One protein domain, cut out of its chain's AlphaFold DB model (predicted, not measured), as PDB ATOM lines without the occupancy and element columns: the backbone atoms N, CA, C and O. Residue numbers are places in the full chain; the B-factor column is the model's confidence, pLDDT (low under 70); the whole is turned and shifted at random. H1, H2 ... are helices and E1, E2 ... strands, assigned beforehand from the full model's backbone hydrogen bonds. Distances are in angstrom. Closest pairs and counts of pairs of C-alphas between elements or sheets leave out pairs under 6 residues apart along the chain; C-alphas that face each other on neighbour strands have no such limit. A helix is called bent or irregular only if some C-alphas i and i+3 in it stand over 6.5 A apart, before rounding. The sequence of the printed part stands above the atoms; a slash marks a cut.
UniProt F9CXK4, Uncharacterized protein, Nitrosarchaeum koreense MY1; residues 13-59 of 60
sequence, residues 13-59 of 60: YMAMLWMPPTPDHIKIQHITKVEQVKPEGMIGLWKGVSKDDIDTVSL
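What this domain is: This is residues 13 to 59 of the 60 residues of an uncharacterized protein of Nitrosarchaeum koreense MY1 (UniProt F9CXK4). A small, strongly twisted sheet of three antiparallel strands forms an arched ribbon, with its two long strands E2 and E3 side by side and both bent, and the short E1 beside E2 over part of its length. The loop between E1 and E2 lies at one end of this ribbon, and the short helix H1, in the connection from E2 back to E3, lies beyond the other end and is not on the sheet. The printed part has 47 residues, with the named elements E1, E2, H1 and E3 in that order along the chain, and the sheet order E1, E2, E3; the class is mixed, helices and strands. The whole is loose, with a radius of gyration of the C-alphas of 12.3 A, and flat, spanning 35 by 21 by 10 A.

How they stand to each other: E1, residues 13 to 17, is an edge strand and forms a hairpin with E2, residues 25 to 34. The two are antiparallel at 143 degrees between their directions; the C-alphas of Leu 17 and Ile 26, which face each other, are 4.4 A apart. N 14 and O 29 are within hydrogen-bond range at 2.8 A, as are N 27 and O 16 at 2.8 A. E2, the inner strand, bends by 52 degrees at residue 31. Its other neighbour is E3, residues 49 to 58, an edge strand that bends by 61 degrees at residue 54. E2 and E3 are antiparallel at 160 degrees; the C-alphas of His 25 and Ser 58 face each other at 4.2 A, and those of Val 34 and Val 49 at 4.6 A. N 26 and O 57 are 2.8 A apart and N 50 and O 33 are 3.0 A apart, both within hydrogen-bond range. H1, residues 41 to 47, is not on the sheet, with 3 pairs of C-alphas within 10 A, and is apart from E1. In H1, 1 of 3 O i to N i+4 pairs and 3 of 4 O i to N i+3 pairs are within hydrogen-bond range.

Where its parts are: E1 begins at C-alpha 13, (-90.716, 117.563, 2.507), and has 5 residues. E2 has 10 residues and is 24.9 A long from first to last C-alpha, ending at C-alpha 34, (-80.656, 118.630, -4.962). H1 has 7 residues and measures 10.4 A. E3, 10 residues and 24.4 A, ends at C-alpha 58, (-98.397, 128.918, 13.216).

The domain as a whole: The two C-alphas farthest apart, those of Lys 38 and Leu 59, are 35.7 A apart. The printed part runs from residue 13 to 59 and has no cut. The link from H1 to E3 is tight, with 1 residue; those from E1 to E2 and from E2 to H1 are short, with 7 and 6 residues. The mean pLDDT of the printed part is 80.0; residues 20 to 21 and 38 to 46 are under 70, and H1 has a mean of 64.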
ATOM      1  N   TYR A  13     -90.269 116.400   1.755       87.19
ATOM      2  CA  TYR A  13     -90.716 117.563   2.507       87.19
ATOM      3  C   TYR A  13     -89.893 117.718   3.781       87.19
ATOM      4  O   TYR A  13     -89.582 116.747   4.473       87.19
ATOM      5  N   MET A  14     -89.567 118.961   4.109       84.94
ATOM      6  CA  MET A  14     -88.856 119.330   5.318       84.94
ATOM      7  C   MET A  14     -89.709 120.291   6.137       84.94
ATOM      8  O   MET A  14     -90.118 121.336   5.645       84.94
ATOM      9  N   ALA A  15     -89.935 119.951   7.401       86.50
ATOM     10  CA  ALA A  15     -90.504 120.865   8.378       86.50
ATOM     11  C   ALA A  15     -89.367 121.460   9.211       86.50
ATOM     12  O   ALA A  15     -88.617 120.723   9.854       86.50
ATOM     13  N   MET A  16     -89.228 122.782   9.197       84.06
ATOM     14  CA  MET A  16     -88.233 123.493   9.991       84.06
ATOM     15  C   MET A  16     -88.927 124.491  10.909       84.06
ATOM     16  O   MET A  16     -89.695 125.338  10.456       84.06
ATOM     17  N   LEU A  17     -88.632 124.400  12.206       84.19
ATOM     18  CA  LEU A  17     -89.033 125.426  13.160       84.19
ATOM     19  C   LEU A  17     -88.298 126.723  12.820       84.19
ATOM     20  O   LEU A  17     -87.063 126.745  12.794       84.19
ATOM     21  N   TRP A  18     -89.047 127.790  12.554       78.94
ATOM     22  CA  TRP A  18     -88.461 129.097  12.308       78.94
ATOM     23  C   TRP A  18     -87.845 129.643  13.601       78.94
ATOM     24  O   TRP A  18     -88.499 129.701  14.634       78.94
ATOM     25  N   MET A  19     -86.569 130.021  13.562       76.88
ATOM     26  CA  MET A  19     -85.836 130.663  14.662       76.88
ATOM     27  C   MET A  19     -84.809 131.587  13.995       76.88
ATOM     28  O   MET A  19     -83.817 131.039  13.506       76.88
ATOM     29  N   PRO A  20     -85.019 132.920  13.839       64.94
ATOM     30  CA  PRO A  20     -85.135 133.921  14.929       64.94
ATOM     31  C   PRO A  20     -86.055 135.146  14.609       64.94
ATOM     32  O   PRO A  20     -86.442 135.331  13.454       64.94
ATOM     33  N   PRO A  21     -86.383 136.057  15.565       66.81
ATOM     34  CA  PRO A  21     -85.980 136.141  16.979       66.81
ATOM     35  C   PRO A  21     -86.938 135.462  17.976       66.81
ATOM     36  O   PRO A  21     -86.578 135.305  19.137       66.81
ATOM     37  N   THR A  22     -88.121 135.020  17.549       74.19
ATOM     38  CA  THR A  22     -89.017 134.166  18.348       74.19
ATOM     39  C   THR A  22     -89.554 133.052  17.452       74.19
ATOM     40  O   THR A  22     -89.920 133.346  16.318       74.19
ATOM     41  N   PRO A  23     -89.544 131.785  17.900       76.50
ATOM     42  CA  PRO A  23     -90.178 130.711  17.157       76.50
ATOM     43  C   PRO A  23     -91.695 130.847  17.249       76.50
ATOM     44  O   PRO A  23     -92.292 130.568  18.284       76.50
ATOM     45  N   ASP A  24     -92.299 131.306  16.164       84.75
ATOM     46  CA  ASP A  24     -93.727 131.596  16.042       84.75
ATOM     47  C   ASP A  24     -94.429 130.675  15.032       84.75
ATOM     48  O   ASP A  24     -95.641 130.470  15.110       84.75
ATOM     49  N   HIS A  25     -93.678 130.078  14.102       87.75
ATOM     50  CA  HIS A  25     -94.217 129.159  13.106       87.75
ATOM     51  C   HIS A  25     -93.218 128.079  12.661       87.75
ATOM     52  O   HIS A  25     -91.996 128.215  12.756       87.75
ATOM     53  N   ILE A  26     -93.753 126.974  12.148       89.88
ATOM     54  CA  ILE A  26     -93.023 125.911  11.459       89.88
ATOM     55  C   ILE A  26     -93.206 126.119   9.959       89.88
ATOM     56  O   ILE A  26     -94.334 126.185   9.476       89.88
ATOM     57  N   LYS A  27     -92.108 126.174   9.208       88.88
ATOM     58  CA  LYS A  27     -92.142 126.204   7.744       88.88
ATOM     59  C   LYS A  27     -92.104 124.793   7.196       88.88
ATOM     60  O   LYS A  27     -91.223 124.018   7.573       88.88
ATOM     61  N   ILE A  28     -93.021 124.479   6.290       89.69
ATOM     62  CA  ILE A  28     -92.966 123.265   5.488       89.69
ATOM     63  C   ILE A  28     -92.416 123.648   4.121       89.69
ATOM     64  O   ILE A  28     -92.970 124.492   3.419       89.69
ATOM     65  N   GLN A  29     -91.303 123.028   3.756       89.12
ATOM     66  CA  GLN A  29     -90.601 123.286   2.514       89.12
ATOM     67  C   GLN A  29     -90.502 122.000   1.701       89.12
ATOM     68  O   GLN A  29     -90.161 120.944   2.234       89.12
ATOM     69  N   HIS A  30     -90.782 122.081   0.408       89.81
ATOM     70  CA  HIS A  30     -90.637 120.979  -0.529       89.81
ATOM     71  C   HIS A  30     -89.294 121.082  -1.246       89.81
ATOM     72  O   HIS A  30     -88.961 122.127  -1.802       89.81
ATOM     73  N   ILE A  31     -88.510 120.005  -1.243       89.75
ATOM     74  CA  ILE A  31     -87.226 119.974  -1.938       89.75
ATOM     75  C   ILE A  31     -87.477 119.783  -3.434       89.75
ATOM     76  O   ILE A  31     -87.868 118.707  -3.884       89.75
ATOM     77  N   THR A  32     -87.201 120.820  -4.220       88.38
ATOM     78  CA  THR A  32     -87.405 120.809  -5.677       88.38
ATOM     79  C   THR A  32     -86.140 120.509  -6.460       88.38
ATOM     80  O   THR A  32     -86.208 120.067  -7.607       88.38
ATOM     81  N   LYS A  33     -84.970 120.695  -5.845       87.00
ATOM     82  CA  LYS A  33     -83.684 120.386  -6.471       87.00
ATOM     83  C   LYS A  33     -82.653 120.007  -5.426       87.00
ATOM     84  O   LYS A  33     -82.570 120.643  -4.379       87.00
ATOM     85  N   VAL A  34     -81.833 119.011  -5.746       85.50
ATOM     86  CA  VAL A  34     -80.656 118.630  -4.962       85.50
ATOM     87  C   VAL A  34     -79.474 118.529  -5.913       85.50
ATOM     88  O   VAL A  34     -79.398 117.618  -6.733       85.50
ATOM     89  N   GLU A  35     -78.556 119.481  -5.820       82.31
ATOM     90  CA  GLU A  35     -77.281 119.459  -6.525       82.31
ATOM     91  C   GLU A  35     -76.185 118.918  -5.610       82.31
ATOM     92  O   GLU A  35     -76.068 119.305  -4.444       82.31
ATOM     93  N   GLN A  36     -75.346 118.031  -6.150       70.44
ATOM     94  CA  GLN A  36     -74.153 117.574  -5.447       70.44
ATOM     95  C   GLN A  36     -73.112 118.692  -5.430       70.44
ATOM     96  O   GLN A  36     -72.337 118.875  -6.366       70.44
ATOM     97  N   VAL A  37     -73.109 119.453  -4.345       73.69
ATOM     98  CA  VAL A  37     -72.117 120.494  -4.075       73.69
ATOM     99  C   VAL A  37     -70.980 119.936  -3.226       73.69
ATOM    100  O   VAL A  37     -71.171 119.006  -2.438       73.69
ATOM    101  N   LYS A  38     -69.773 120.500  -3.378       68.56
ATOM    102  CA  LYS A  38     -68.646 120.146  -2.506       68.56
ATOM    103  C   LYS A  38     -69.052 120.428  -1.050       68.56
ATOM    104  O   LYS A  38     -69.494 121.542  -0.765       68.56
ATOM    105  N   PRO A  39     -68.930 119.451  -0.137       64.06
ATOM    106  CA  PRO A  39     -69.355 119.625   1.244       64.06
ATOM    107  C   PRO A  39     -68.421 120.597   1.977       64.06
ATOM    108  O   PRO A  39     -67.396 120.212   2.530       64.06
ATOM    109  N   GLU A  40     -68.789 121.875   1.996       64.94
ATOM    110  CA  GLU A  40     -68.208 122.906   2.862       64.94
ATOM    111  C   GLU A  40     -68.978 122.919   4.200       64.94
ATOM    112  O   GLU A  40     -69.806 123.789   4.472       64.94
ATOM    113  N   GLY A  41     -68.779 121.881   5.022       64.88
ATOM    114  CA  GLY A  41     -69.475 121.708   6.308       64.88
ATOM    115  C   GLY A  41     -70.983 121.416   6.191       64.88
ATOM    116  O   GLY A  41     -71.486 121.078   5.121       64.88
ATOM    117  N   MET A  42     -71.731 121.535   7.301       58.78
ATOM    118  CA  MET A  42     -73.189 121.287   7.323       58.78
ATOM    119  C   MET A  42     -73.974 122.262   6.433       58.78
ATOM    120  O   MET A  42     -74.944 121.860   5.799       58.78
ATOM    121  N   ILE A  43     -73.548 123.528   6.351       59.44
ATOM    122  CA  ILE A  43     -74.197 124.563   5.525       59.44
ATOM    123  C   ILE A  43     -73.949 124.300   4.035       59.44
ATOM    124  O   ILE A  43     -74.841 124.504   3.211       59.44
ATOM    125  N   GLY A  44     -72.761 123.791   3.692       59.56
ATOM    126  CA  GLY A  44     -72.377 123.489   2.319       59.56
ATOM    127  C   GLY A  44     -73.335 122.523   1.629       59.56
ATOM    128  O   GLY A  44     -73.700 122.770   0.489       59.56
ATOM    129  N   LEU A  45     -73.825 121.489   2.321       65.94
ATOM    130  CA  LEU A  45     -74.756 120.513   1.736       65.94
ATOM    131  C   LEU A  45     -76.109 121.127   1.352       65.94
ATOM    132  O   LEU A  45     -76.666 120.786   0.313       65.94
ATOM    133  N   TRP A  46     -76.623 122.066   2.149       69.88
ATOM    134  CA  TRP A  46     -77.903 122.732   1.885       69.88
ATOM    135  C   TRP A  46     -77.816 123.823   0.813       69.88
ATOM    136  O   TRP A  46     -78.857 124.231   0.295       69.88
ATOM    137  N   LYS A  47     -76.603 124.269   0.454       72.62
ATOM    138  CA  LYS A  47     -76.347 125.270  -0.595       72.62
ATOM    139  C   LYS A  47     -76.767 124.783  -1.985       72.62
ATOM    140  O   LYS A  47     -77.193 125.587  -2.802       72.62
ATOM    141  N   GLY A  48     -76.671 123.475  -2.228       77.38
ATOM    142  CA  GLY A  48     -77.138 122.831  -3.459       77.38
ATOM    143  C   GLY A  48     -78.617 122.437  -3.434       77.38
ATOM    144  O   GLY A  48     -79.090 121.824  -4.384       77.38
ATOM    145  N   VAL A  49     -79.347 122.729  -2.350       84.19
ATOM    146  CA  VAL A  49     -80.733 122.277  -2.176       84.19
ATOM    147  C   VAL A  49     -81.701 123.435  -2.337       84.19
ATOM    148  O   VAL A  49     -81.859 124.253  -1.421       84.19
ATOM    149  N   SER A  50     -82.393 123.459  -3.474       86.81
ATOM    150  CA  SER A  50     -83.530 124.348  -3.705       86.81
ATOM    151  C   SER A  50     -84.756 123.806  -2.981       86.81
ATOM    152  O   SER A  50     -85.036 122.605  -3.022       86.81
ATOM    153  N   LYS A  51     -85.456 124.699  -2.288       88.06
ATOM    154  CA  LYS A  51     -86.640 124.379  -1.500       88.06
ATOM    155  C   LYS A  51     -87.686 125.437  -1.779       88.06
ATOM    156  O   LYS A  51     -87.346 126.618  -1.750       88.06
ATOM    157  N   ASP A  52     -88.913 124.997  -1.984       90.06
ATOM    158  CA  ASP A  52     -90.061 125.880  -2.117       90.06
ATOM    159  C   ASP A  52     -90.867 125.840  -0.826       90.06
ATOM    160  O   ASP A  52     -91.155 124.764  -0.299       90.06
ATOM    161  N   ASP A  53     -91.218 127.013  -0.310       88.81
ATOM    162  CA  ASP A  53     -92.123 127.133   0.828       88.81
ATOM    163  C   ASP A  53     -93.525 126.727   0.363       88.81
ATOM    164  O   ASP A  53     -94.114 127.379  -0.500       88.81
ATOM    165  N   ILE A  54     -94.040 125.623   0.905       90.81
ATOM    166  CA  ILE A  54     -95.360 125.100   0.529       90.81
ATOM    167  C   ILE A  54     -96.429 125.421   1.561       90.81
ATOM    168  O   ILE A  54     -97.594 125.560   1.202       90.81
ATOM    169  N   ASP A  55     -96.044 125.524   2.831       91.06
ATOM    170  CA  ASP A  55     -96.979 125.810   3.907       91.06
ATOM    171  C   ASP A  55     -96.253 126.365   5.135       91.06
ATOM    172  O   ASP A  55     -95.033 126.249   5.290       91.06
ATOM    173  N   THR A  56     -97.013 126.985   6.025       90.38
ATOM    174  CA  THR A  56     -96.534 127.502   7.298       90.38
ATOM    175  C   THR A  56     -97.562 127.227   8.384       90.38
ATOM    176  O   THR A  56     -98.698 127.683   8.322       90.38
ATOM    177  N   VAL A  57     -97.137 126.509   9.419       90.19
ATOM    178  CA  VAL A  57     -97.965 126.186  10.579       90.19
ATOM    179  C   VAL A  57     -97.622 127.152  11.704       90.19
ATOM    180  O   VAL A  57     -96.526 127.092  12.260       90.19
ATOM    181  N   SER A  58     -98.546 128.042  12.051       87.88
ATOM    182  CA  SER A  58     -98.397 128.918  13.216       87.88
ATOM    183  C   SER A  58     -98.507 128.127  14.522       87.88
ATOM    184  O   SER A  58     -99.311 127.204  14.628       87.88
ATOM    185  N   LEU A  59     -97.703 128.501  15.518       82.69
ATOM    186  CA  LEU A  59     -97.666 127.878  16.850       82.69
ATOM    187  C   LEU A  59     -98.509 128.625  17.902       82.69
ATOM    188  O   LEU A  59     -98.356 128.363  19.095       82.69
TER     189      LEU A  59